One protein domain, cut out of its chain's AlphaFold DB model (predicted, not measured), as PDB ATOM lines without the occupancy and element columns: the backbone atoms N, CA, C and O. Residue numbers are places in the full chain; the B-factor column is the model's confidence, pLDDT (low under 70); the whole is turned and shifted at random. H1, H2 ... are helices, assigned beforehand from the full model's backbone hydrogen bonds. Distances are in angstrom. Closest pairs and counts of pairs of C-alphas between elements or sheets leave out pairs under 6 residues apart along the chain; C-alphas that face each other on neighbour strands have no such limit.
ATOM      1  N   ASP A  65     117.472 106.029 172.395       84.00
ATOM      2  CA  ASP A  65     117.522 107.375 172.967       84.00
ATOM      3  C   ASP A  65     116.684 107.519 174.246       84.00
ATOM      4  O   ASP A  65     117.081 108.230 175.164       84.00
ATOM      5  N   LEU A  66     115.545 106.822 174.332       89.62
ATOM      6  CA  LEU A  66     114.614 106.905 175.467       89.62
ATOM      7  C   LEU A  66     114.991 105.972 176.613       89.62
ATOM      8  O   LEU A  66     114.495 106.125 177.727       89.62
ATOM      9  N   LEU A  67     115.871 105.004 176.367       89.44
ATOM     10  CA  LEU A  67     116.349 104.117 177.417       89.44
ATOM     11  C   LEU A  67     117.084 104.889 178.518       89.44
ATOM     12  O   LEU A  67     116.940 104.560 179.692       89.44
ATOM     13  N   ARG A  68     117.839 105.935 178.161       87.88
ATOM     14  CA  ARG A  68     118.523 106.784 179.151       87.88
ATOM     15  C   ARG A  68     117.530 107.579 179.998       87.88
ATOM     16  O   ARG A  68     117.732 107.693 181.203       87.88
ATOM     17  N   ASP A  69     116.433 108.034 179.401       89.81
ATOM     18  CA  ASP A  69     115.347 108.705 180.124       89.81
ATOM     19  C   ASP A  69     114.631 107.731 181.068       89.81
ATOM     20  O   ASP A  69     114.380 108.043 182.231       89.81
ATOM     21  N   ALA A  70     114.370 106.506 180.608       91.69
ATOM     22  CA  ALA A  70     113.802 105.454 181.442       91.69
ATOM     23  C   ALA A  70     114.731 105.070 182.604       91.69
ATOM     24  O   ALA A  70     114.267 104.897 183.731       91.69
ATOM     25  N   LEU A  71     116.043 104.991 182.358       90.12
ATOM     26  CA  LEU A  71     117.040 104.786 183.407       90.12
ATOM     27  C   LEU A  71     116.986 105.918 184.429       90.12
ATOM     28  O   LEU A  71     116.895 105.625 185.616       90.12
ATOM     29  N   ALA A  72     116.950 107.178 183.992       90.75
ATOM     30  CA  ALA A  72     116.871 108.333 184.884       90.75
ATOM     31  C   ALA A  72     115.632 108.308 185.787       90.75
ATOM     32  O   ALA A  72     115.704 108.712 186.947       90.75
ATOM     33  N   VAL A  73     114.508 107.804 185.277       91.50
ATOM     34  CA  VAL A  73     113.276 107.616 186.050       91.50
ATOM     35  C   VAL A  73     113.420 106.488 187.076       91.50
ATOM     36  O   VAL A  73     112.997 106.645 188.223       91.50
ATOM     37  N   VAL A  74     113.998 105.348 186.687       91.06
ATOM     38  CA  VAL A  74     114.130 104.164 187.557       91.06
ATOM     39  C   VAL A  74     115.181 104.363 188.645       91.06
ATOM     40  O   VAL A  74     114.960 103.948 189.781       91.06
ATOM     41  N   THR A  75     116.310 104.991 188.323       89.75
ATOM     42  CA  THR A  75     117.411 105.232 189.268       89.75
ATOM     43  C   THR A  75     117.259 106.540 190.042       89.75
ATOM     44  O   THR A  75     118.145 106.887 190.822       89.75
ATOM     45  N   PHE A  76     116.133 107.243 189.871       89.06
ATOM     46  CA  PHE A  76     115.865 108.503 190.553       89.06
ATOM     47  C   PHE A  76     115.984 108.354 192.085       89.06
ATOM     48  O   PHE A  76     115.364 107.450 192.661       89.06
ATOM     49  N   PRO A  77     116.724 109.244 192.775       85.62
ATOM     50  CA  PRO A  77     116.907 109.163 194.218       85.62
ATOM     51  C   PRO A  77     115.579 109.228 194.984       85.62
ATOM     52  O   PRO A  77     114.818 110.195 194.887       85.62
ATOM     53  N   THR A  78     115.309 108.214 195.806       81.38
ATOM     54  CA  THR A  78     114.149 108.197 196.705       81.38
ATOM     55  C   THR A  78     114.567 108.548 198.132       81.38
ATOM     56  O   THR A  78     115.643 108.160 198.593       81.38
ATOM     57  N   LYS A  79     113.695 109.260 198.862       70.00
ATOM     58  CA  LYS A  79     113.928 109.633 200.272       70.00
ATOM     59  C   LYS A  79     114.230 108.409 201.149       70.00
ATOM     60  O   LYS A  79     115.054 108.484 202.053       70.00
ATOM     61  N   GLU A  80     113.608 107.270 200.850       65.44
ATOM     62  CA  GLU A  80     113.774 106.037 201.624       65.44
ATOM     63  C   GLU A  80     115.159 105.399 201.447       65.44
ATOM     64  O   GLU A  80     115.790 105.012 202.428       65.44
ATOM     65  N   ALA A  81     115.693 105.372 200.221       60.69
ATOM     66  CA  ALA A  81     117.042 104.863 199.968       60.69
ATOM     67  C   ALA A  81     118.119 105.681 200.708       60.69
ATOM     68  O   ALA A  81     119.130 105.141 201.163       60.69
ATOM     69  N   LEU A  82     117.884 106.983 200.876       59.97
ATOM     70  CA  LEU A  82     118.797 107.884 201.577       59.97
ATOM     71  C   LEU A  82     118.677 107.792 203.092       59.97
ATOM     72  O   LEU A  82     119.698 107.824 203.773       59.97
ATOM     73  N   ARG A  83     117.467 107.578 203.621       61.78
ATOM     74  CA  ARG A  83     117.263 107.273 205.045       61.78
ATOM     75  C   ARG A  83     118.007 106.016 205.469       61.78
ATOM     76  O   ARG A  83     118.610 106.013 206.534       61.78
ATOM     77  N   VAL A  84     118.015 104.970 204.641       60.09
ATOM     78  CA  VAL A  84     118.791 103.748 204.916       60.09
ATOM     79  C   VAL A  84     120.292 104.045 204.921       60.09
ATOM     80  O   VAL A  84     120.977 103.683 205.875       60.09
ATOM     81  N   LYS A  85     120.800 104.772 203.913       59.94
ATOM     82  CA  LYS A  85     122.212 105.193 203.851       59.94
ATOM     83  C   LYS A  85     122.614 106.026 205.076       59.94
ATOM     84  O   LYS A  85     123.695 105.830 205.618       59.94
ATOM     85  N   HIS A  86     121.738 106.918 205.531       58.25
ATOM     86  CA  HIS A  86     121.986 107.799 206.669       58.25
ATOM     87  C   HIS A  86     121.855 107.077 208.022       58.25
ATOM     88  O   HIS A  86     122.672 107.311 208.906       58.25
ATOM     89  N   ARG A  87     120.917 106.129 208.180       60.12
ATOM     90  CA  ARG A  87     120.802 105.283 209.388       60.12
ATOM     91  C   ARG A  87     122.019 104.388 209.605       60.12
ATOM     92  O   ARG A  87     122.419 104.204 210.746       60.12
ATOM     93  N   ILE A  88     122.617 103.869 208.531       59.47
ATOM     94  CA  ILE A  88     123.883 103.121 208.611       59.47
ATOM     95  C   ILE A  88     125.017 104.019 209.147       59.47
ATOM     96  O   ILE A  88     125.940 103.522 209.782       59.47
ATOM     97  N   LEU A  89     124.937 105.336 208.922       56.91
ATOM     98  CA  LEU A  89     125.972 106.303 209.301       56.91
ATOM     99  C   LEU A  89     125.726 107.001 210.653       56.91
ATOM    100  O   LEU A  89     126.686 107.414 211.296       56.91
ATOM    101  N   LYS A  90     124.475 107.142 211.105       58.41
ATOM    102  CA  LYS A  90     124.109 107.820 212.363       58.41
ATOM    103  C   LYS A  90     123.498 106.837 213.365       58.41
ATOM    104  O   LYS A  90     122.313 106.902 213.672       58.41
ATOM    105  N   SER A  91     124.319 105.953 213.921       53.38
ATOM    106  CA  SER A  91     124.001 105.230 215.157       53.38
ATOM    107  C   SER A  91     124.726 105.882 216.337       53.38
ATOM    108  O   SER A  91     125.711 105.342 216.822       53.38
ATOM    109  N   LEU A  92     124.286 107.069 216.757       58.25
ATOM    110  CA  LEU A  92     124.589 107.639 218.076       58.25
ATOM    111  C   LEU A  92     123.474 108.632 218.447       58.25
ATOM    112  O   LEU A  92     123.132 109.531 217.664       58.25
ATOM    113  N   ASP A  93     122.885 108.385 219.620       67.94
ATOM    114  CA  ASP A  93     121.799 109.141 220.257       67.94
ATOM    115  C   ASP A  93     122.067 110.647 220.268       67.94
ATOM    116  O   ASP A  93     123.235 111.021 220.306       67.94
ATOM    117  N   LEU A  94     121.014 111.490 220.233       60.50
ATOM    118  CA  LEU A  94     120.952 112.836 220.857       60.50
ATOM    119  C   LEU A  94     119.683 113.654 220.493       60.50
ATOM    120  O   LEU A  94     118.882 113.257 219.652       60.50
ATOM    121  N   SER A  95     119.560 114.788 221.203       64.94
ATOM    122  CA  SER A  95     118.409 115.643 221.567       64.94
ATOM    123  C   SER A  95     117.561 116.340 220.472       64.94
ATOM    124  O   SER A  95     117.873 116.330 219.286       64.94
ATOM    125  N   ASP A  96     116.482 117.009 220.909       62.28
ATOM    126  CA  ASP A  96     115.394 117.601 220.101       62.28
ATOM    127  C   ASP A  96     115.809 118.799 219.203       62.28
ATOM    128  O   ASP A  96     115.332 118.944 218.078       62.28
ATOM    129  N   LEU A  97     116.776 119.629 219.626       62.81
ATOM    130  CA  LEU A  97     117.346 120.709 218.791       62.81
ATOM    131  C   LEU A  97     118.264 120.171 217.683       62.81
ATOM    132  O   LEU A  97     118.310 120.729 216.582       62.81
ATOM    133  N   ASP A  98     118.949 119.055 217.944       68.12
ATOM    134  CA  ASP A  98     119.721 118.356 216.919       68.12
ATOM    135  C   ASP A  98     118.802 117.701 215.886       68.12
ATOM    136  O   ASP A  98     119.196 117.552 214.729       68.12
ATOM    137  N   HIS A  99     117.563 117.358 216.249       66.50
ATOM    138  CA  HIS A  99     116.613 116.750 215.322       66.50
ATOM    139  C   HIS A  99     116.278 117.680 214.149       66.50
ATOM    140  O   HIS A  99     116.348 117.260 212.994       66.50
ATOM    141  N   ARG A 100     116.001 118.965 214.414       66.56
ATOM    142  CA  ARG A 100     115.696 119.942 213.354       66.56
ATOM    143  C   ARG A 100     116.879 120.164 212.410       66.56
ATOM    144  O   ARG A 100     116.699 120.118 211.197       66.56
ATOM    145  N   ARG A 101     118.089 120.319 212.957       73.56
ATOM    146  CA  ARG A 101     119.317 120.464 212.157       73.56
ATOM    147  C   ARG A 101     119.588 119.217 211.312       73.56
ATOM    148  O   ARG A 101     119.906 119.330 210.136       73.56
ATOM    149  N   ARG A 102     119.386 118.019 211.874       69.88
ATOM    150  CA  ARG A 102     119.524 116.750 211.139       69.88
ATOM    151  C   ARG A 102     118.518 116.632 209.994       69.88
ATOM    152  O   ARG A 102     118.890 116.129 208.943       69.88
ATOM    153  N   LEU A 103     117.275 117.077 210.175       71.56
ATOM    154  CA  LEU A 103     116.268 117.061 209.107       71.56
ATOM    155  C   LEU A 103     116.635 118.006 207.954       71.56
ATOM    156  O   LEU A 103     116.416 117.663 206.792       71.56
ATOM    157  N   GLU A 104     117.207 119.170 208.263       75.00
ATOM    158  CA  GLU A 104     117.716 120.117 207.264       75.00
ATOM    159  C   GLU A 104     118.934 119.536 206.522       75.00
ATOM    160  O   GLU A 104     118.926 119.489 205.295       75.00
ATOM    161  N   GLU A 105     119.906 118.956 207.237       77.62
ATOM    162  CA  GLU A 105     121.048 118.240 206.640       77.62
ATOM    163  C   GLU A 105     120.613 117.063 205.748       77.62
ATOM    164  O   GLU A 105     121.144 116.867 204.653       77.62
ATOM    165  N   GLU A 106     119.640 116.262 206.198       75.56
ATOM    166  CA  GLU A 106     119.085 115.147 205.423       75.56
ATOM    167  C   GLU A 106     118.404 115.640 204.144       75.56
ATOM    168  O   GLU A 106     118.543 115.023 203.082       75.56
ATOM    169  N   ARG A 107     117.681 116.762 204.230       76.56
ATOM    170  CA  ARG A 107     117.049 117.397 203.073       76.56
ATOM    171  C   ARG A 107     118.101 117.909 202.095       76.56
ATOM    172  O   ARG A 107     117.991 117.624 200.905       76.56
ATOM    173  N   ASP A 108     119.131 118.595 202.567       80.88
ATOM    174  CA  ASP A 108     120.162 119.184 201.706       80.88
ATOM    175  C   ASP A 108     121.037 118.102 201.050       80.88
ATOM    176  O   ASP A 108     121.353 118.176 199.855       80.88
ATOM    177  N   GLY A 109     121.344 117.027 201.782       82.06
ATOM    178  CA  GLY A 109     121.992 115.832 201.235       82.06
ATOM    179  C   GLY A 109     121.133 115.123 200.182       82.06
ATOM    180  O   GLY A 109     121.647 114.661 199.155       82.06
ATOM    181  N   TYR A 110     119.812 115.077 200.384       82.81
ATOM    182  CA  TYR A 110     118.878 114.554 199.386       82.81
ATOM    183  C   TYR A 110     118.852 115.403 198.114       82.81
ATOM    184  O   TYR A 110     118.994 114.857 197.017       82.81
ATOM    185  N   LEU A 111     118.721 116.724 198.242       83.19
ATOM    186  CA  LEU A 111     118.695 117.642 197.101       83.19
ATOM    187  C   LEU A 111     120.002 117.583 196.303       83.19
ATOM    188  O   LEU A 111     119.966 117.540 195.075       83.19
ATOM    189  N   SER A 112     121.142 117.484 196.989       85.25
ATOM    190  CA  SER A 112     122.454 117.307 196.352       85.25
ATOM    191  C   SER A 112     122.527 116.012 195.540       85.25
ATOM    192  O   SER A 112     122.995 116.021 194.404       85.25
ATOM    193  N   SER A 113     121.979 114.914 196.074       86.50
ATOM    194  CA  SER A 113     121.911 113.631 195.358       86.50
ATOM    195  C   SER A 113     121.022 113.708 194.111       86.50
ATOM    196  O   SER A 113     121.317 113.069 193.103       86.50
ATOM    197  N   ILE A 114     119.932 114.483 194.157       86.81
ATOM    198  CA  ILE A 114     119.076 114.705 192.983       86.81
ATOM    199  C   ILE A 114     119.798 115.554 191.936       86.81
ATOM    200  O   ILE A 114     119.722 115.216 190.759       86.81
ATOM    201  N   ARG A 115     120.511 116.616 192.332       85.56
ATOM    202  CA  ARG A 115     121.299 117.434 191.392       85.56
ATOM    203  C   ARG A 115     122.351 116.597 190.677       85.56
ATOM    204  O   ARG A 115     122.356 116.562 189.456       85.56
ATOM    205  N   GLU A 116     123.133 115.824 191.427       88.12
ATOM    206  CA  GLU A 116     124.131 114.917 190.850       88.12
ATOM    207  C   GLU A 116     123.491 113.907 189.879       88.12
ATOM    208  O   GLU A 116     124.048 113.590 188.826       88.12
ATOM    209  N   HIS A 117     122.304 113.396 190.214       89.12
ATOM    210  CA  HIS A 117     121.547 112.506 189.333       89.12
ATOM    211  C   HIS A 117     121.100 113.199 188.041       89.12
ATOM    212  O   HIS A 117     121.237 112.621 186.962       89.12
ATOM    213  N   LEU A 118     120.593 114.430 188.134       87.56
ATOM    214  CA  LEU A 118     120.192 115.226 186.975       87.56
ATOM    215  C   LEU A 118     121.387 115.577 186.089       87.56
ATOM    216  O   LEU A 118     121.277 115.435 184.876       87.56
ATOM    217  N   ASP A 119     122.533 115.926 186.671       87.88
ATOM    218  CA  ASP A 119     123.765 116.201 185.926       87.88
ATOM    219  C   ASP A 119     124.237 114.957 185.162       87.88
ATOM    220  O   ASP A 119     124.584 115.031 183.981       87.88
ATOM    221  N   LYS A 120     124.180 113.775 185.790       87.50
ATOM    222  CA  LYS A 120     124.493 112.497 185.124       87.50
ATOM    223  C   LYS A 120     123.496 112.149 184.024       87.50
ATOM    224  O   LYS A 120     123.888 111.603 182.990       87.50
ATOM    225  N   TRP A 121     122.212 112.437 184.227       88.19
ATOM    226  CA  TRP A 121     121.191 112.250 183.197       88.19
ATOM    227  C   TRP A 121     121.417 113.196 182.010       88.19
ATOM    228  O   TRP A 121     121.466 112.726 180.873       88.19
ATOM    229  N   ALA A 122     121.663 114.481 182.269       86.62
ATOM    230  CA  ALA A 122     121.958 115.508 181.273       86.62
ATOM    231  C   ALA A 122     123.226 115.197 180.463       86.62
ATOM    232  O   ALA A 122     123.215 115.240 179.233       86.62
ATOM    233  N   ALA A 123     124.301 114.788 181.141       87.19
ATOM    234  CA  ALA A 123     125.534 114.321 180.506       87.19
ATOM    235  C   ALA A 123     125.367 112.957 179.808       87.19
ATOM    236  O   ALA A 123     126.271 112.477 179.122       87.19
ATOM    237  N   LYS A 124     124.206 112.313 179.980       83.88
ATOM    238  CA  LYS A 124     123.883 110.972 179.503       83.88
ATOM    239  C   LYS A 124     124.900 109.913 179.957       83.88
ATOM    240  O   LYS A 124     125.123 108.939 179.238       83.88
ATOM    241  N   THR A 125     125.497 110.092 181.132       83.00
ATOM    242  CA  THR A 125     126.537 109.230 181.721       83.00
ATOM    243  C   THR A 125     125.988 108.241 182.751       83.00
ATOM    244  O   THR A 125     126.762 107.574 183.437       83.00
ATOM    245  N   LEU A 126     124.660 108.113 182.864       81.25
ATOM    246  CA  LEU A 126     124.032 107.104 183.718       81.25
ATOM    247  C   LEU A 126     124.537 105.701 183.356       81.25
ATOM    248  O   LEU A 126     124.434 105.266 182.207       81.25
ATOM    249  N   THR A 127     125.092 105.009 184.353       72.12
ATOM    250  CA  THR A 127     125.717 103.698 184.180       72.12
ATOM    251  C   THR A 127     124.708 102.687 183.657       72.12
ATOM    252  O   THR A 127     123.610 102.538 184.197       72.12
ATOM    253  N   TYR A 128     125.105 101.975 182.608       66.50
ATOM    254  CA  TYR A 128     124.312 100.899 182.049       66.50
ATOM    255  C   TYR A 128     124.504  99.624 182.877       66.50
ATOM    256  O   TYR A 128     125.649  99.253 183.147       66.50
ATOM    257  N   PRO A 129     123.428  98.929 183.268       63.66
ATOM    258  CA  PRO A 129     123.536  97.674 183.995       63.66
ATOM    259  C   PRO A 129     123.921  96.535 183.034       63.66
ATOM    260  O   PRO A 129     123.050  95.802 182.576       63.66
ATOM    261  N   LEU A 130     125.205  96.418 182.675       58.00
ATOM    262  CA  LEU A 130     125.710  95.306 181.849       58.00
ATOM    263  C   LEU A 130     126.155  94.091 182.683       58.00
ATOM    264  O   LEU A 130     126.136  92.974 182.172       58.00
ATOM    265  N   ASP A 131     126.492  94.287 183.962       61.69
ATOM    266  CA  ASP A 131     127.058  93.234 184.819       61.69
ATOM    267  C   ASP A 131     126.003  92.521 185.692       61.69
ATOM    268  O   ASP A 131     124.940  93.075 185.980       61.69
ATOM    269  N   ASP A 132     126.293  91.300 186.165       60.62
ATOM    270  CA  ASP A 132     125.373  90.421 186.932       60.62
ATOM    271  C   ASP A 132     125.185  90.822 188.414       60.62
ATOM    272  O   ASP A 132     124.861  89.999 189.280       60.62
ATOM    273  N   ASP A 133     125.381  92.102 188.719       73.94
ATOM    274  CA  ASP A 133     125.214  92.641 190.061       73.94
ATOM    275  C   ASP A 133     123.732  92.709 190.454       73.94
ATOM    276  O   ASP A 133     122.849  93.040 189.657       73.94
ATOM    277  N   GLU A 134     123.437  92.463 191.734       76.62
ATOM    278  CA  GLU A 134     122.069  92.529 192.278       76.62
ATOM    279  C   GLU A 134     121.400  93.887 192.004       76.62
ATOM    280  O   GLU A 134     120.210  93.972 191.697       76.62
ATOM    281  N   ARG A 135     122.195  94.964 192.023       76.69
ATOM    282  CA  ARG A 135     121.740  96.313 191.670       76.69
ATOM    283  C   ARG A 135     121.245  96.389 190.223       76.69
ATOM    284  O   ARG A 135     120.208  96.994 189.967       76.69
ATOM    285  N   ASN A 136     121.954  95.760 189.293       81.94
ATOM    286  CA  ASN A 136     121.617  95.765 187.872       81.94
ATOM    287  C   ASN A 136     120.321  94.993 187.612       81.94
ATOM    288  O   ASN A 136     119.454  95.474 186.880       81.94
ATOM    289  N   ARG A 137     120.113  93.871 188.313       81.56
ATOM    290  CA  ARG A 137     118.835  93.139 188.296       81.56
ATOM    291  C   ARG A 137     117.668  93.997 188.786       81.56
ATOM    292  O   ARG A 137     116.618  94.024 188.139       81.56
ATOM    293  N   ALA A 138     117.850  94.733 189.882       85.12
ATOM    294  CA  ALA A 138     116.822  95.633 190.402       85.12
ATOM    295  C   ALA A 138     116.475  96.755 189.405       85.12
ATOM    296  O   ALA A 138     115.296  97.052 189.205       85.12
ATOM    297  N   ILE A 139     117.477  97.327 188.728       88.12
ATOM    298  CA  ILE A 139     117.277  98.349 187.687       88.12
ATOM    299  C   ILE A 139     116.496  97.772 186.502       88.12
ATOM    300  O   ILE A 139     115.493  98.356 186.092       88.12
ATOM    301  N   LEU A 140     116.892  96.610 185.977       88.12
ATOM    302  CA  LEU A 140     116.203  95.953 184.857       88.12
ATOM    303  C   LEU A 140     114.749  95.617 185.197       88.12
ATOM    304  O   LEU A 140     113.836  95.868 184.406       88.12
ATOM    305  N   GLN A 141     114.503  95.108 186.406       88.75
ATOM    306  CA  GLN A 141     113.144  94.861 186.875       88.75
ATOM    307  C   GLN A 141     112.347  96.167 187.005       88.75
ATOM    308  O   GLN A 141     111.163  96.200 186.656       88.75
ATOM    309  N   GLY A 142     112.986  97.244 187.466       90.81
ATOM    310  CA  GLY A 142     112.422  98.591 187.504       90.81
ATOM    311  C   GLY A 142     112.023  99.095 186.117       90.81
ATOM    312  O   GLY A 142     110.884  99.522 185.942       90.81
ATOM    313  N   LEU A 143     112.895  98.952 185.116       92.44
ATOM    314  CA  LEU A 143     112.625  99.327 183.721       92.44
ATOM    315  C   LEU A 143     111.436  98.559 183.147       92.44
ATOM    316  O   LEU A 143     110.533  99.154 182.561       92.44
ATOM    317  N   ARG A 144     111.384  97.241 183.368       91.44
ATOM    318  CA  ARG A 144     110.259  96.409 182.929       91.44
ATOM    319  C   ARG A 144     108.945  96.844 183.577       91.44
ATOM    320  O   ARG A 144     107.921  96.922 182.900       91.44
ATOM    321  N   ARG A 145     108.951  97.115 184.886       92.69
ATOM    322  CA  ARG A 145     107.763  97.601 185.610       92.69
ATOM    323  C   ARG A 145     107.322  98.964 185.089       92.69
ATOM    324  O   ARG A 145     106.140  99.118 184.793       92.69
ATOM    325  N   LEU A 146     108.267  99.891 184.919       93.88
ATOM    326  CA  LEU A 146     108.023 101.216 184.361       93.88
ATOM    327  C   LEU A 146     107.380 101.101 182.979       93.88
ATOM    328  O   LEU A 146     106.303 101.642 182.771       93.88
ATOM    329  N   PHE A 147     107.970 100.332 182.062       92.62
ATOM    330  CA  PHE A 147     107.419 100.153 180.720       92.62
ATOM    331  C   PHE A 147     105.983  99.621 180.749       92.62
ATOM    332  O   PHE A 147     105.101 100.168 180.091       92.62
ATOM    333  N   MET A 148     105.721  98.579 181.541       91.00
ATOM    334  CA  MET A 148     104.381  97.992 181.653       91.00
ATOM    335  C   MET A 148     103.363  98.973 182.241       91.00
ATOM    336  O   MET A 148     102.203  98.974 181.827       91.00
ATOM    337  N   GLN A 149     103.779  99.800 183.199       91.69
ATOM    338  CA  GLN A 149     102.944 100.842 183.785       91.69
ATOM    339  C   GLN A 149     102.651 101.950 182.770       91.69
ATOM    340  O   GLN A 149     101.483 102.255 182.531       91.69
ATOM    341  N   LEU A 150     103.684 102.478 182.107       92.38
ATOM    342  CA  LEU A 150     103.528 103.493 181.068       92.38
ATOM    343  C   LEU A 150     102.662 102.977 179.922       92.38
ATOM    344  O   LEU A 150     101.776 103.695 179.478       92.38
ATOM    345  N   LYS A 151     102.832 101.721 179.489       90.44
ATOM    346  CA  LYS A 151     101.980 101.116 178.456       90.44
ATOM    347  C   LYS A 151     100.505 101.161 178.846       90.44
ATOM    348  O   LYS A 151      99.686 101.577 178.038       90.44
ATOM    349  N   ARG A 152     100.161 100.792 180.085       88.88
ATOM    350  CA  ARG A 152      98.770 100.849 180.571       88.88
ATOM    351  C   ARG A 152      98.211 102.270 180.559       88.88
ATOM    352  O   ARG A 152      97.053 102.449 180.198       88.88
ATOM    353  N   TYR A 153      99.020 103.254 180.947       89.50
ATOM    354  CA  TYR A 153      98.612 104.659 180.948       89.50
ATOM    355  C   TYR A 153      98.453 105.206 179.531       89.50
ATOM    356  O   TYR A 153      97.482 105.897 179.250       89.50
ATOM    357  N   MET A 154      99.370 104.857 178.631       90.88
ATOM    358  CA  MET A 154      99.324 105.233 177.220       90.88
ATOM    359  C   MET A 154      98.115 104.620 176.502       90.88
ATOM    360  O   MET A 154      97.404 105.340 175.803       90.88
ATOM    361  N   ASP A 155      97.860 103.321 176.703       88.38
ATOM    362  CA  ASP A 155      96.702 102.615 176.137       88.38
ATOM    363  C   ASP A 155      95.382 103.264 176.613       88.38
ATOM    364  O   ASP A 155      94.479 103.504 175.810       88.38
ATOM    365  N   ASP A 156      95.273 103.606 177.905       87.19
ATOM    366  CA  ASP A 156      94.101 104.301 178.464       87.19
ATOM    367  C   ASP A 156      93.953 105.731 177.932       87.19
ATOM    368  O   ASP A 156      92.873 106.119 177.488       87.19
ATOM    369  N   TYR A 157      95.042 106.503 177.930       89.44
ATOM    370  CA  TYR A 157      95.050 107.881 177.449       89.44
ATOM    371  C   TYR A 157      94.576 107.967 176.002       89.44
ATOM    372  O   TYR A 157      93.686 108.758 175.704       89.44
ATOM    373  N   ILE A 158      95.119 107.130 175.113       88.44
ATOM    374  CA  ILE A 158      94.719 107.136 173.704       88.44
ATOM    375  C   ILE A 158      93.268 106.714 173.562       88.44
ATOM    376  O   ILE A 158      92.514 107.413 172.898       88.44
ATOM    377  N   THR A 159      92.855 105.632 174.226       85.44
ATOM    378  CA  THR A 159      91.466 105.153 174.165       85.44
ATOM    379  C   THR A 159      90.471 106.249 174.555       85.44
ATOM    380  O   THR A 159      89.423 106.385 173.922       85.44
ATOM    381  N   LYS A 160      90.802 107.058 175.567       86.75
ATOM    382  CA  LYS A 160      89.979 108.193 175.998       86.75
ATOM    383  C   LYS A 160      90.049 109.374 175.038       86.75
ATOM    384  O   LYS A 160      89.009 109.921 174.687       86.75
ATOM    385  N   ALA A 161      91.248 109.739 174.591       86.38
ATOM    386  CA  ALA A 161      91.473 110.876 173.702       86.38
ATOM    387  C   ALA A 161      90.835 110.691 172.316       86.38
ATOM    388  O   ALA A 161      90.449 111.669 171.684       86.38
ATOM    389  N   THR A 162      90.705 109.452 171.843       85.44
ATOM    390  CA  THR A 162      90.080 109.127 170.551       85.44
ATOM    391  C   THR A 162      88.608 108.737 170.674       85.44
ATOM    392  O   THR A 162      88.015 108.277 169.698       85.44
ATOM    393  N   SER A 163      88.022 108.821 171.869       84.12
ATOM    394  CA  SER A 163      86.620 108.465 172.058       84.12
ATOM    395  C   SER A 163      85.701 109.511 171.425       84.12
ATOM    396  O   SER A 163      85.947 110.703 171.605       84.12
ATOM    397  N   PRO A 164      84.611 109.102 170.748       84.56
ATOM    398  CA  PRO A 164      83.596 110.043 170.275       84.56
ATOM    399  C   PRO A 164      82.871 110.761 171.426       84.56
ATOM    400  O   PRO A 164      82.354 111.854 171.218       84.56
ATOM    401  N   ASP A 165      82.857 110.177 172.629       83.94
ATOM    402  CA  ASP A 165      82.322 110.793 173.845       83.94
ATOM    403  C   ASP A 165      83.407 110.836 174.929       83.94
ATOM    404  O   ASP A 165      83.571 109.916 175.740       83.94
ATOM    405  N   SER A 166      84.175 111.926 174.937       78.44
ATOM    406  CA  SER A 166      85.254 112.134 175.902       78.44
ATOM    407  C   SER A 166      84.738 112.188 177.340       78.44
ATOM    408  O   SER A 166      85.374 111.648 178.241       78.44
ATOM    409  N   THR A 167      83.580 112.804 177.581       80.75
ATOM    410  CA  THR A 167      83.034 112.961 178.938       80.75
ATOM    411  C   THR A 167      82.755 111.599 179.557       80.75
ATOM    412  O   THR A 167      83.140 111.328 180.699       80.75
ATOM    413  N   PHE A 168      82.160 110.703 178.777       77.75
ATOM    414  CA  PHE A 168      81.919 109.329 179.189       77.75
ATOM    415  C   PHE A 168      83.195 108.483 179.269       77.75
ATOM    416  O   PHE A 168      83.340 107.639 180.156       77.75
ATOM    417  N   ALA A 169      84.155 108.709 178.376       80.19
ATOM    418  CA  ALA A 169      85.433 108.012 178.411       80.19
ATOM    419  C   ALA A 169      86.235 108.331 179.683       80.19
ATOM    420  O   ALA A 169      86.778 107.426 180.317       80.19
ATOM    421  N   TYR A 170      86.294 109.605 180.079       81.81
ATOM    422  CA  TYR A 170      87.033 110.046 181.264       81.81
ATOM    423  C   TYR A 170      86.288 109.785 182.578       81.81
ATOM    424  O   TYR A 170      86.945 109.635 183.609       81.81
ATOM    425  N   SER A 171      84.957 109.652 182.562       78.06
ATOM    426  CA  SER A 171      84.198 109.219 183.746       78.06
ATOM    427  C   SER A 171      84.461 107.751 184.107       78.06
ATOM    428  O   SER A 171      84.296 107.348 185.260       78.06
ATOM    429  N   ARG A 172      84.933 106.947 183.145       73.06
ATOM    430  CA  ARG A 172      85.278 105.538 183.341       73.06
ATOM    431  C   ARG A 172      86.750 105.380 183.714       73.06
ATOM    432  O   ARG A 172      87.670 105.636 182.935       73.06
ATOM    433  N   LEU A 173      86.981 104.899 184.933       73.44
ATOM    434  CA  LEU A 173      88.318 104.548 185.396       73.44
ATOM    435  C   LEU A 173      88.702 103.126 184.954       73.44
ATOM    436  O   LEU A 173      87.877 102.209 185.019       73.44
ATOM    437  N   PRO A 174      89.957 102.906 184.526       75.81
ATOM    438  CA  PRO A 174      90.445 101.571 184.214       75.81
ATOM    439  C   PRO A 174      90.442 100.658 185.434       75.81
ATOM    440  O   PRO A 174      90.813 101.063 186.531       75.81
ATOM    441  N   ARG A 175      90.179  99.364 185.221       73.44
ATOM    442  CA  ARG A 175      90.183  98.356 186.301       73.44
ATOM    443  C   ARG A 175      91.509  98.268 187.065       73.44
ATOM    444  O   ARG A 175      91.533  97.776 188.188       73.44
ATOM    445  N   TRP A 176      92.611  98.699 186.450       77.00
ATOM    446  CA  TRP A 176      93.934  98.703 187.067       77.00
ATOM    447  C   TRP A 176      94.212  99.941 187.935       77.00
ATOM    448  O   TRP A 176      95.194  99.905 188.671       77.00
ATOM    449  N   SER A 177      93.417 101.020 187.857       74.50
ATOM    450  CA  SER A 177      93.707 102.278 188.566       74.50
ATOM    451  C   SER A 177      93.179 102.278 189.999       74.50
ATOM    452  O   SER A 177      93.930 102.576 190.920       74.50
ATOM    453  N   CYS A 178      91.913 101.909 190.208       65.88
ATOM    454  CA  CYS A 178      91.290 101.793 191.527       65.88
ATOM    455  C   CYS A 178      90.167 100.755 191.500       65.88
ATOM    456  O   CYS A 178      89.154 100.941 190.824       65.88
ATOM    457  N   ARG A 179      90.315  99.680 192.284       61.78
ATOM    458  CA  ARG A 179      89.333  98.586 192.349       61.78
ATOM    459  C   ARG A 179      87.957  99.070 192.822       61.78
ATOM    460  O   ARG A 179      86.966  98.797 192.160       61.78
ATOM    461  N   HIS A 180      87.918  99.878 193.881       63.06
ATOM    462  CA  HIS A 180      86.677 100.377 194.485       63.06
ATOM    463  C   HIS A 180      85.883 101.324 193.573       63.06
ATOM    464  O   HIS A 180      84.663 101.229 193.488       63.06
ATOM    465  N   LEU A 181      86.571 102.197 192.831       60.25
ATOM    466  CA  LEU A 181      85.922 103.127 191.895       60.25
ATOM    467  C   LEU A 181      85.525 102.454 190.573       60.25
ATOM    468  O   LEU A 181      84.639 102.937 189.879       60.25
ATOM    469  N   SER A 182      86.150 101.320 190.241       60.81
ATOM    470  CA  SER A 182      85.787 100.511 189.070       60.81
ATOM    471  C   SER A 182      84.547  99.636 189.308       60.81
ATOM    472  O   SER A 182      83.913  99.199 188.349       60.81
ATOM    473  N   GLU A 183      84.221  99.344 190.572       55.91
ATOM    474  CA  GLU A 183      83.135  98.440 190.979       55.91
ATOM    475  C   GLU A 183      81.777  99.156 191.143       55.91
ATOM    476  O   GLU A 183      80.740  98.514 191.002       55.91
ATOM    477  N   ASP A 200      94.958  99.506 171.240       73.69
ATOM    478  CA  ASP A 200      96.272  98.965 171.544       73.69
ATOM    479  C   ASP A 200      97.324  99.876 170.913       73.69
ATOM    480  O   ASP A 200      97.368 100.034 169.687       73.69
ATOM    481  N   THR A 201      98.189 100.453 171.747       74.69
ATOM    482  CA  THR A 201      99.330 101.267 171.309       74.69
ATOM    483  C   THR A 201     100.225 100.541 170.306       74.69
ATOM    484  O   THR A 201     100.948 101.200 169.562       74.69
ATOM    485  N   SER A 202     100.165  99.205 170.214       75.12
ATOM    486  CA  SER A 202     100.850  98.425 169.173       75.12
ATOM    487  C   SER A 202     100.422  98.780 167.741       75.12
ATOM    488  O   SER A 202     101.222  98.610 166.819       75.12
ATOM    489  N   LYS A 203      99.204  99.310 167.556       83.12
ATOM    490  CA  LYS A 203      98.649  99.720 166.253       83.12
ATOM    491  C   LYS A 203      99.187 101.061 165.759       83.12
ATOM    492  O   LYS A 203      99.025 101.385 164.587       83.12
ATOM    493  N   LEU A 204      99.816 101.836 166.640       85.62
ATOM    494  CA  LEU A 204     100.416 103.117 166.294       85.62
ATOM    495  C   LEU A 204     101.698 102.919 165.483       85.62
ATOM    496  O   LEU A 204     102.471 101.967 165.680       85.62
ATOM    497  N   SER A 205     101.990 103.887 164.621       89.31
ATOM    498  CA  SER A 205     103.267 103.949 163.920       89.31
ATOM    499  C   SER A 205     104.443 104.005 164.907       89.31
ATOM    500  O   SER A 205     104.314 104.348 166.087       89.31
ATOM    501  N   LYS A 206     105.643 103.643 164.438       87.88
ATOM    502  CA  LYS A 206     106.859 103.698 165.270       87.88
ATOM    503  C   LYS A 206     107.119 105.112 165.812       87.88
ATOM    504  O   LYS A 206     107.548 105.257 166.952       87.88
ATOM    505  N   THR A 207     106.832 106.137 165.014       90.38
ATOM    506  CA  THR A 207     107.039 107.547 165.367       90.38
ATOM    507  C   THR A 207     106.035 108.039 166.407       90.38
ATOM    508  O   THR A 207     106.430 108.727 167.347       90.38
ATOM    509  N   GLU A 208     104.762 107.658 166.302       90.12
ATOM    510  CA  GLU A 208     103.740 107.979 167.309       90.12
ATOM    511  C   GLU A 208     104.051 107.322 168.651       90.12
ATOM    512  O   GLU A 208     104.068 108.004 169.676       90.12
ATOM    513  N   ARG A 209     104.392 106.025 168.645       89.31
ATOM    514  CA  ARG A 209     104.804 105.313 169.867       89.31
ATOM    515  C   ARG A 209     106.003 105.970 170.529       89.31
ATOM    516  O   ARG A 209     106.014 106.119 171.745       89.31
ATOM    517  N   TYR A 210     106.990 106.381 169.733       91.62
ATOM    518  CA  TYR A 210     108.158 107.100 170.232       91.62
ATOM    519  C   TYR A 210     107.760 108.410 170.924       91.62
ATOM    520  O   TYR A 210     108.161 108.646 172.063       91.62
ATOM    521  N   ARG A 211     106.950 109.252 170.266       91.12
ATOM    522  CA  ARG A 211     106.522 110.548 170.819       91.12
ATOM    523  C   ARG A 211     105.721 110.375 172.105       91.12
ATOM    524  O   ARG A 211     105.967 111.091 173.072       91.12
ATOM    525  N   LEU A 212     104.812 109.404 172.121       91.56
ATOM    526  CA  LEU A 212     103.977 109.104 173.274       91.56
ATOM    527  C   LEU A 212     104.818 108.608 174.454       91.56
ATOM    528  O   LEU A 212     104.751 109.183 175.536       91.56
ATOM    529  N   LEU A 213     105.679 107.611 174.232       92.56
ATOM    530  CA  LEU A 213     106.556 107.084 175.276       92.56
ATOM    531  C   LEU A 213     107.479 108.172 175.835       92.56
ATOM    532  O   LEU A 213     107.627 108.281 177.050       92.56
ATOM    533  N   LYS A 214     108.045 109.019 174.967       93.69
ATOM    534  CA  LYS A 214     108.871 110.163 175.370       93.69
ATOM    535  C   LYS A 214     108.101 111.141 176.261       93.69
ATOM    536  O   LYS A 214     108.625 111.569 177.286       93.69
ATOM    537  N   ALA A 215     106.869 111.489 175.891       93.25
ATOM    538  CA  ALA A 215     106.035 112.398 176.674       93.25
ATOM    539  C   ALA A 215     105.720 111.826 178.066       93.25
ATOM    540  O   ALA A 215     105.876 112.519 179.068       93.25
ATOM    541  N   PHE A 216     105.353 110.546 178.135       94.31
ATOM    542  CA  PHE A 216     105.042 109.869 179.395       94.31
ATOM    543  C   PHE A 216     106.271 109.680 180.295       94.31
ATOM    544  O   PHE A 216     106.169 109.863 181.505       94.31
ATOM    545  N   LEU A 217     107.443 109.378 179.726       93.31
ATOM    546  CA  LEU A 217     108.700 109.321 180.479       93.31
ATOM    547  C   LEU A 217     109.065 110.678 181.080       93.31
ATOM    548  O   LEU A 217     109.403 110.757 182.260       93.31
ATOM    549  N   ARG A 218     108.947 111.751 180.289       90.56
ATOM    550  CA  ARG A 218     109.160 113.117 180.778       90.56
ATOM    551  C   ARG A 218     108.186 113.456 181.899       90.56
ATOM    552  O   ARG A 218     108.620 113.926 182.942       90.56
ATOM    553  N   PHE A 219     106.897 113.173 181.721       91.12
ATOM    554  CA  PHE A 219     105.882 113.408 182.750       91.12
ATOM    555  C   PHE A 219     106.189 112.671 184.065       91.12
ATOM    556  O   PHE A 219     106.084 113.259 185.143       91.12
ATOM    557  N   GLU A 220     106.616 111.411 183.989       92.56
ATOM    558  CA  GLU A 220     107.010 110.634 185.167       92.56
ATOM    559  C   GLU A 220     108.237 111.251 185.860       92.56
ATOM    560  O   GLU A 220     108.258 111.388 187.084       92.56
ATOM    561  N   LEU A 221     109.239 111.696 185.094       88.88
ATOM    562  CA  LEU A 221     110.404 112.387 185.646       88.88
ATOM    563  C   LEU A 221     110.016 113.714 186.319       88.88
ATOM    564  O   LEU A 221     110.436 113.974 187.448       88.88
ATOM    565  N   TYR A 222     109.163 114.521 185.681       86.19
ATOM    566  CA  TYR A 222     108.638 115.756 186.269       86.19
ATOM    567  C   TYR A 222     107.876 115.480 187.567       86.19
ATOM    568  O   TYR A 222     108.089 116.174 188.558       86.19
ATOM    569  N   SER A 223     107.057 114.431 187.610       87.19
ATOM    570  CA  SER A 223     106.316 114.030 188.813       87.19
ATOM    571  C   SER A 223     107.252 113.655 189.971       87.19
ATOM    572  O   SER A 223     107.000 113.992 191.134       87.19
ATOM    573  N   LYS A 224     108.385 113.009 189.673       87.19
ATOM    574  CA  LYS A 224     109.428 112.699 190.667       87.19
ATOM    575  C   LYS A 224     110.151 113.942 191.174       87.19
ATOM    576  O   LYS A 224     110.421 114.040 192.366       87.19
ATOM    577  N   LEU A 225     110.414 114.906 190.297       84.69
ATOM    578  CA  LEU A 225     110.991 116.189 190.693       84.69
ATOM    579  C   LEU A 225     110.015 117.017 191.539       84.69
ATOM    580  O   LEU A 225     110.428 117.700 192.472       84.69
ATOM    581  N   LEU A 226     108.715 116.974 191.228       82.44
ATOM    582  CA  LEU A 226     107.703 117.734 191.971       82.44
ATOM    583  C   LEU A 226     107.541 117.151 193.374       82.44
ATOM    584  O   LEU A 226     107.575 117.870 194.366       82.44
ATOM    585  N   SER A 227     107.461 115.824 193.473       80.50
ATOM    586  CA  SER A 227     107.378 115.132 194.765       80.50
ATOM    587  C   SER A 227     108.655 115.232 195.611       80.50
ATOM    588  O   SER A 227     108.600 115.054 196.834       80.50
ATOM    589  N   SER A 228     109.808 115.533 195.005       77.94
ATOM    590  CA  SER A 228     111.052 115.738 195.748       77.94
ATOM    591  C   SER A 228     111.173 117.134 196.367       77.94
ATOM    592  O   SER A 228     111.951 117.284 197.309       77.94
ATOM    593  N   GLY A 229     110.392 118.119 195.902       70.06
ATOM    594  CA  GLY A 229     110.475 119.519 196.340       70.06
ATOM    595  C   GLY A 229     111.694 120.270 195.792       70.06
ATOM    596  O   GLY A 229     111.940 121.405 196.180       70.06
ATOM    597  N   ILE A 230     112.475 119.655 194.889       72.62
ATOM    598  CA  ILE A 230     113.615 120.332 194.253       72.62
ATOM    599  C   ILE A 230     113.170 121.352 193.205       72.62
ATOM    600  O   ILE A 230     113.932 122.255 192.875       72.62
ATOM    601  N   TRP A 231     111.950 121.200 192.680       68.06
ATOM    602  CA  TRP A 231     111.389 122.119 191.692       68.06
ATOM    603  C   TRP A 231     111.360 123.557 192.192       68.06
ATOM    604  O   TRP A 231     111.783 124.445 191.460       68.06
ATOM    605  N   ASP A 232     110.951 123.768 193.441       71.50
ATOM    606  CA  ASP A 232     110.882 125.103 194.037       71.50
ATOM    607  C   ASP A 232     112.280 125.733 194.122       71.50
ATOM    608  O   ASP A 232     112.484 126.871 193.709       71.50
ATOM    609  N   VAL A 233     113.283 124.940 194.512       70.88
ATOM    610  CA  VAL A 233     114.687 125.374 194.594       70.88
ATOM    611  C   VAL A 233     115.269 125.702 193.215       70.88
ATOM    612  O   VAL A 233     116.027 126.659 193.071       70.88
ATOM    613  N   LEU A 234     114.952 124.908 192.190       68.75
ATOM    614  CA  LEU A 234     115.422 125.157 190.823       68.75
ATOM    615  C   LEU A 234     114.759 126.399 190.214       68.75
ATOM    616  O   LEU A 234     115.430 127.156 189.515       68.75
ATOM    617  N   ILE A 235     113.475 126.636 190.500       66.19
ATOM    618  CA  ILE A 235     112.758 127.842 190.066       66.19
ATOM    619  C   ILE A 235     113.343 129.080 190.747       66.19
ATOM    620  O   ILE A 235     113.652 130.047 190.056       66.19
ATOM    621  N   GLU A 236     113.557 129.046 192.064       65.06
ATOM    622  CA  GLU A 236     114.162 130.158 192.810       65.06
ATOM    623  C   GLU A 236     115.538 130.537 192.242       65.06
ATOM    624  O   GLU A 236     115.812 131.717 192.009       65.06
TER     625      GLU A 236
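This is residues 65 to 183 and 200 to 236 of the 254 residues of an uncharacterized protein of Hirsutella minnesotensis 3608 (UniProt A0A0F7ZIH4). The long helices H4 and H7 cross steeply, with the short H1 packed on both; H3 runs from H1 out towards one end of the elongated whole with H2 near it, while H5 and H6 lie at the other end. H8 turns off from the end of H7. The printed part has 156 residues with eight named helices, H1 to H8 along the chain, and no named strand: all helix. It is loose, with a radius of gyration of the C-alphas of 19.7 A and spans of 62 by 38 by 34 A.

H4, residues 134 to 161, touches H1, residues 65 to 74, about perpendicular at 72 degrees, only just beyond steep; the closest C-alphas, of Val 74 and Gly 142, are 5.8 A apart. H4 touches H7, residues 206 to 228, at a steep tilt of 68 degrees, only just short of perpendicular (Leu 150 and Phe 216, closest C-alphas, 6.8 A). H1 touches H7 at a shallow tilt of 28 degrees, the same way; the closest C-alphas, of Val 73 and Leu 221, are 5.6 A apart. H3, residues 96 to 122, touches H1 with residues 117 to 121 alone, opposite ways at a shallow 12 degrees; the closest C-alphas, of Ala 72 and Trp 121, are 6.1 A apart. H2, residues 79 to 89, only just touches H3, with 3 pairs of C-alphas within 8 A, closest Leu 82 and Tyr 110 at 7.0 A. H5, residues 166 to 171, touches H4 only at the corner, with the closest C-alphas, of Lys 160 and Ala 169, 5.1 A apart. H6, residues 179 to 183, touches no helix; H8, residues 230 to 236, is close to H3 but not clearly touching, with the C-alphas of Leu 111 and Ile 230 6.4 A apart. Every O i to N i+4 pair is within hydrogen-bond range in H4 to H8, against 5 of 6 in H1, 6 of 7 in H2 and 21 of 23 in H3.

H4 is 40.2 A long, H3 39.4 A and H7 33.0 A. H1 begins at C-alpha 65 (117.522, 107.375, 172.967), and H8 ends at C-alpha 236 (114.162, 130.158, 192.810).

The C-alphas of Leu 92 and Pro 164, the two farthest apart, are 63.0 A apart. Residues 184 to 199 are not printed; C-alphas 183 and 200 are 23.5 A apart across the cut. The link from H3 to H4 is long, 11 residues. Residues 87 to 105 and 162 to 167 stand free. The mean pLDDT of the printed part is 79.4, with 37 residues under 70, among them 80 to 100 and 178 to 183.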